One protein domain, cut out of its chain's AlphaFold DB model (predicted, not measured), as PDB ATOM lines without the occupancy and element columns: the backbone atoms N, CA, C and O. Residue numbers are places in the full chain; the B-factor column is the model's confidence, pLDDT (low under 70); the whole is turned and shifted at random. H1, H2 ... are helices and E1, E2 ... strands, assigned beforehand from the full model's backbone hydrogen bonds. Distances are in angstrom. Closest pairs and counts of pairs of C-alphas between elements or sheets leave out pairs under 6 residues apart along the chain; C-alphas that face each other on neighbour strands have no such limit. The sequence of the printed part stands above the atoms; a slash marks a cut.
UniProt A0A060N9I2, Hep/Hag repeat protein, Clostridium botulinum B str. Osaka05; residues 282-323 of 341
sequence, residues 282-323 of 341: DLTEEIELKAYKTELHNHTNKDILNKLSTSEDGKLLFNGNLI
ATOM      1  N   ASP A 282     182.492 214.258 236.602       63.34
ATOM      2  CA  ASP A 282     181.053 214.057 236.796       63.34
ATOM      3  C   ASP A 282     180.603 212.583 236.708       63.34
ATOM      4  O   ASP A 282     179.582 212.211 237.282       63.34
ATOM      5  N   LEU A 283     181.372 211.707 236.048       63.53
ATOM      6  CA  LEU A 283     181.028 210.279 235.920       63.53
ATOM      7  C   LEU A 283     181.180 209.500 237.234       63.53
ATOM      8  O   LEU A 283     180.520 208.481 237.433       63.53
ATOM      9  N   THR A 284     182.035 209.975 238.139       60.00
ATOM     10  CA  THR A 284     182.284 209.316 239.426       60.00
ATOM     11  C   THR A 284     181.135 209.571 240.408       60.00
ATOM     12  O   THR A 284     180.721 208.659 241.120       60.00
ATOM     13  N   GLU A 285     180.552 210.773 240.383       64.81
ATOM     14  CA  GLU A 285     179.448 211.159 241.273       64.81
ATOM     15  C   GLU A 285     178.130 210.443 240.909       64.81
ATOM     16  O   GLU A 285     177.362 210.061 241.795       64.81
ATOM     17  N   GLU A 286     177.872 210.164 239.623       67.50
ATOM     18  CA  GLU A 286     176.652 209.452 239.197       67.50
ATOM     19  C   GLU A 286     176.639 207.969 239.631       67.50
ATOM     20  O   GLU A 286     175.578 207.405 239.931       67.50
ATOM     21  N   ILE A 287     177.814 207.331 239.696       67.19
ATOM     22  CA  ILE A 287     177.963 205.938 240.143       67.19
ATOM     23  C   ILE A 287     177.731 205.831 241.657       67.19
ATOM     24  O   ILE A 287     177.022 204.923 242.104       67.19
ATOM     25  N   GLU A 288     178.239 206.783 242.444       67.25
ATOM     26  CA  GLU A 288     178.014 206.830 243.895       67.25
ATOM     27  C   GLU A 288     176.539 207.101 244.246       67.25
ATOM     28  O   GLU A 288     175.980 206.464 245.143       67.25
ATOM     29  N   LEU A 289     175.853 207.960 243.480       69.12
ATOM     30  CA  LEU A 289     174.438 208.275 243.709       69.12
ATOM     31  C   LEU A 289     173.505 207.072 243.451       69.12
ATOM     32  O   LEU A 289     172.507 206.884 244.156       69.12
ATOM     33  N   LYS A 290     173.820 206.241 242.446       69.19
ATOM     34  CA  LYS A 290     173.065 205.011 242.131       69.19
ATOM     35  C   LYS A 290     173.229 203.935 243.210       69.19
ATOM     36  O   LYS A 290     172.255 203.248 243.524       69.19
ATOM     37  N   ALA A 291     174.413 203.820 243.812       65.50
ATOM     38  CA  ALA A 291     174.642 202.904 244.929       65.50
ATOM     39  C   ALA A 291     173.805 203.303 246.162       65.50
ATOM     40  O   ALA A 291     173.089 202.468 246.717       65.50
ATOM     41  N   TYR A 292     173.779 204.596 246.503       66.25
ATOM     42  CA  TYR A 292     173.060 205.103 247.680       66.25
ATOM     43  C   TYR A 292     171.534 204.903 247.604       66.25
ATOM     44  O   TYR A 292     170.881 204.569 248.592       66.25
ATOM     45  N   LYS A 293     170.943 205.049 246.410       64.75
ATOM     46  CA  LYS A 293     169.497 204.833 246.200       64.75
ATOM     47  C   LYS A 293     169.047 203.391 246.444       64.75
ATOM     48  O   LYS A 293     167.892 203.171 246.800       64.75
ATOM     49  N   THR A 294     169.931 202.418 246.241       61.19
ATOM     50  CA  THR A 294     169.579 200.994 246.330       61.19
ATOM     51  C   THR A 294     169.569 200.503 247.784       61.19
ATOM     52  O   THR A 294     168.761 199.647 248.140       61.19
ATOM     53  N   GLU A 295     170.389 201.097 248.657       63.53
ATOM     54  CA  GLU A 295     170.438 200.757 250.088       63.53
ATOM     55  C   GLU A 295     169.311 201.389 250.922       63.53
ATOM     56  O   GLU A 295     168.932 200.833 251.954       63.53
ATOM     57  N   LEU A 296     168.700 202.490 250.463       60.91
ATOM     58  CA  LEU A 296     167.652 203.206 251.209       60.91
ATOM     59  C   LEU A 296     166.370 202.374 251.448       60.91
ATOM     60  O   LEU A 296     165.583 202.691 252.336       60.91
ATOM     61  N   HIS A 297     166.167 201.285 250.697       59.84
ATOM     62  CA  HIS A 297     164.991 200.404 250.787       59.84
ATOM     63  C   HIS A 297     165.300 199.002 251.345       59.84
ATOM     64  O   HIS A 297     164.589 198.027 251.053       59.84
ATOM     65  N   ASN A 298     166.360 198.886 252.148       61.62
ATOM     66  CA  ASN A 298     166.598 197.730 253.005       61.62
ATOM     67  C   ASN A 298     166.270 198.091 254.457       61.62
ATOM     68  O   ASN A 298     167.027 198.771 255.140       61.62
ATOM     69  N   HIS A 299     165.131 197.607 254.941       73.06
ATOM     70  CA  HIS A 299     164.786 197.644 256.360       73.06
ATOM     71  C   HIS A 299     164.799 196.215 256.903       73.06
ATOM     72  O   HIS A 299     164.413 195.282 256.200       73.06
ATOM     73  N   THR A 300     165.224 196.027 258.155       73.44
ATOM     74  CA  THR A 300     165.365 194.700 258.788       73.44
ATOM     75  C   THR A 300     164.063 193.894 258.780       73.44
ATOM     76  O   THR A 300     164.079 192.670 258.775       73.44
ATOM     77  N   ASN A 301     162.921 194.578 258.751       78.06
ATOM     78  CA  ASN A 301     161.587 193.992 258.727       78.06
ATOM     79  C   ASN A 301     160.978 193.888 257.316       78.06
ATOM     80  O   ASN A 301     159.793 193.579 257.213       78.06
ATOM     81  N   LYS A 302     161.743 194.122 256.239       82.00
ATOM     82  CA  LYS A 302     161.256 194.051 254.848       82.00
ATOM     83  C   LYS A 302     160.553 192.731 254.552       82.00
ATOM     84  O   LYS A 302     159.449 192.738 254.022       82.00
ATOM     85  N   ASP A 303     161.124 191.613 254.991       80.00
ATOM     86  CA  ASP A 303     160.526 190.286 254.795       80.00
ATOM     87  C   ASP A 303     159.210 190.093 255.561       80.00
ATOM     88  O   ASP A 303     158.384 189.268 255.177       80.00
ATOM     89  N   ILE A 304     158.996 190.843 256.646       81.56
ATOM     90  CA  ILE A 304     157.735 190.845 257.398       81.56
ATOM     91  C   ILE A 304     156.720 191.759 256.710       81.56
ATOM     92  O   ILE A 304     155.573 191.361 256.531       81.56
ATOM     93  N   LEU A 305     157.130 192.958 256.295       81.81
ATOM     94  CA  LEU A 305     156.257 193.906 255.599       81.81
ATOM     95  C   LEU A 305     155.795 193.366 254.243       81.81
ATOM     96  O   LEU A 305     154.632 193.526 253.900       81.81
ATOM     97  N   ASN A 306     156.654 192.634 253.530       83.44
ATOM     98  CA  ASN A 306     156.298 191.951 252.283       83.44
ATOM     99  C   ASN A 306     155.211 190.877 252.466       83.44
ATOM    100  O   ASN A 306     154.633 190.427 251.481       83.44
ATOM    101  N   LYS A 307     154.930 190.443 253.704       85.88
ATOM    102  CA  LYS A 307     153.826 189.520 254.009       85.88
ATOM    103  C   LYS A 307     152.497 190.241 254.218       85.88
ATOM    104  O   LYS A 307     151.476 189.563 254.256       85.88
ATOM    105  N   LEU A 308     152.487 191.566 254.375       86.06
ATOM    106  CA  LEU A 308     151.256 192.348 254.424       86.06
ATOM    107  C   LEU A 308     150.790 192.643 252.999       86.06
ATOM    108  O   LEU A 308     151.530 193.198 252.190       86.06
ATOM    109  N   SER A 309     149.549 192.291 252.699       85.31
ATOM    110  CA  SER A 309     148.900 192.623 251.432       85.31
ATOM    111  C   SER A 309     147.441 193.006 251.669       85.31
ATOM    112  O   SER A 309     146.954 192.987 252.800       85.31
ATOM    113  N   THR A 310     146.743 193.401 250.610       81.75
ATOM    114  CA  THR A 310     145.301 193.661 250.635       81.75
ATOM    115  C   THR A 310     144.580 192.679 249.722       81.75
ATOM    116  O   THR A 310     145.081 192.337 248.651       81.75
ATOM    117  N   SER A 311     143.432 192.169 250.163       81.38
ATOM    118  CA  SER A 311     142.531 191.370 249.330       81.38
ATOM    119  C   SER A 311     141.808 192.254 248.309       81.38
ATOM    120  O   SER A 311     141.810 193.480 248.423       81.38
ATOM    121  N   GLU A 312     141.139 191.642 247.328       82.69
ATOM    122  CA  GLU A 312     140.346 192.366 246.317       82.69
ATOM    123  C   GLU A 312     139.239 193.247 246.927       82.69
ATOM    124  O   GLU A 312     138.893 194.281 246.362       82.69
ATOM    125  N   ASP A 313     138.717 192.886 248.105       77.19
ATOM    126  CA  ASP A 313     137.736 193.671 248.867       77.19
ATOM    127  C   ASP A 313     138.374 194.692 249.835       77.19
ATOM    128  O   ASP A 313     137.678 195.296 250.653       77.19
ATOM    129  N   GLY A 314     139.690 194.913 249.733       81.56
ATOM    130  CA  GLY A 314     140.431 195.939 250.470       81.56
ATOM    131  C   GLY A 314     140.747 195.593 251.926       81.56
ATOM    132  O   GLY A 314     141.117 196.485 252.691       81.56
ATOM    133  N   LYS A 315     140.604 194.329 252.347       79.75
ATOM    134  CA  LYS A 315     140.952 193.897 253.709       79.75
ATOM    135  C   LYS A 315     142.430 193.548 253.817       79.75
ATOM    136  O   LYS A 315     143.038 193.070 252.865       79.75
ATOM    137  N   LEU A 316     143.004 193.763 254.999       82.44
ATOM    138  CA  LEU A 316     144.402 193.439 255.265       82.44
ATOM    139  C   LEU A 316     144.597 191.927 255.424       82.44
ATOM    140  O   LEU A 316     143.921 191.265 256.216       82.44
ATOM    141  N   LEU A 317     145.568 191.409 254.683       83.06
ATOM    142  CA  LEU A 317     146.032 190.032 254.716       83.06
ATOM    143  C   LEU A 317     147.435 190.002 255.322       83.06
ATOM    144  O   LEU A 317     148.270 190.853 255.010       83.06
ATOM    145  N   PHE A 318     147.726 188.985 256.127       86.44
ATOM    146  CA  PHE A 318     149.093 188.631 256.497       86.44
ATOM    147  C   PHE A 318     149.410 187.231 255.981       86.44
ATOM    148  O   PHE A 318     148.755 186.252 256.341       86.44
ATOM    149  N   ASN A 319     150.422 187.135 255.122       86.62
ATOM    150  CA  ASN A 319     150.841 185.903 254.461       86.62
ATOM    151  C   ASN A 319     149.673 185.193 253.744       86.62
ATOM    152  O   ASN A 319     149.520 183.977 253.842       86.62
ATOM    153  N   GLY A 320     148.813 185.978 253.085       83.81
ATOM    154  CA  GLY A 320     147.631 185.495 252.364       83.81
ATOM    155  C   GLY A 320     146.421 185.137 253.235       83.81
ATOM    156  O   GLY A 320     145.371 184.830 252.683       83.81
ATOM    157  N   ASN A 321     146.528 185.208 254.566       82.56
ATOM    158  CA  ASN A 321     145.410 184.949 255.474       82.56
ATOM    159  C   ASN A 321     144.783 186.255 255.952       82.56
ATOM    160  O   ASN A 321     145.492 187.220 256.245       82.56
ATOM    161  N   LEU A 322     143.457 186.272 256.058       81.62
ATOM    162  CA  LEU A 322     142.724 187.425 256.563       81.62
ATOM    163  C   LEU A 322     143.090 187.684 258.026       81.62
ATOM    164  O   LEU A 322     143.060 186.776 258.856       81.62
ATOM    165  N   ILE A 323     143.415 188.935 258.344       81.44
ATOM    166  CA  ILE A 323     143.586 189.357 259.733       81.44
ATOM    167  C   ILE A 323     142.189 189.671 260.282       81.44
ATOM    168  O   ILE A 323     141.684 190.781 260.118       81.44
TER     169      ILE A 323
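AT A GLANCE: This is residues 282 to 323 of the 341 residues of the protein "Hep/Hag repeat protein" of Clostridium botulinum B str. Osaka05 (UniProt A0A060N9I2). This is a long, thin model: the lone helix H1 sticks out as an arm at one end, and at the other end a small head is made by the two-stranded hairpin of E1 and E2, with the one-turn helix H2 on the way between them. Residues 282 to 303, of which 282 to 295 belong to H1, stand free, and there is no shared core between arm and head. The printed part has 42 residues with two named helices and two named strands, in the order H1, H2, E1, E2; the sheet E1 - E2 is antiparallel, and the class is mixed, helices and strands. The whole is extended, with a radius of gyration of the C-alphas of 17.0 A and spans of 50 by 21 by 9 A.

IN THESE COORDINATES: Find C-alpha 282 at (181.053, 214.057, 236.796); from there H1, residues 282 to 295, runs 21.6 A from first to last C-alpha and ends at C-alpha 295, at (170.438, 200.757, 250.088). Go on to residues 302 to 305 for H2, 5.1 A long. Next comes E1, residues 308 to 310, 7.2 A long. E2, residues 316 to 318, is 6.8 A long and ends at C-alpha 318, at (149.093, 188.631, 256.497).

HOW THE PARTS SIT: Start at H1, which is apart from H2, from E1 and from E2. In the backbone of H1, 6 of 10 O i to N i+4 pairs are within hydrogen-bond range, while H2, with 4 residues, is too short for such a pair and has its one O i to N i+3 pair within range. H2 is apart from E2. Beyond H2 look at the hairpin of E1 and E2, antiparallel neighbours with 143 degrees between their directions. The C-alphas of Ser 309 and Leu 317 face each other at 5.1 A, and those of Thr 310 and Leu 316 at 4.7 A. Check N 309 and O 317, 3.0 A apart, and N 317 and O 309, 2.8 A apart, both within hydrogen-bond range. After E2, residues 321 to 322 make a short antiparallel pairing with residues 317 to 318 of E2.

THE WHOLE: The two C-alphas farthest apart are those of Asp 282 and Leu 322, 50.7 A. Read from 282 to 323 and you meet no cut. The link from H1 to H2, 6 residues, is short; those from H2 to E1, 2 residues, and from E1 to E2, 5 residues, are tight. The mean pLDDT of the printed part is 74.7, and the 17 residues 282 to 298 are under 70, low confidence that takes in H1, whose mean is 65.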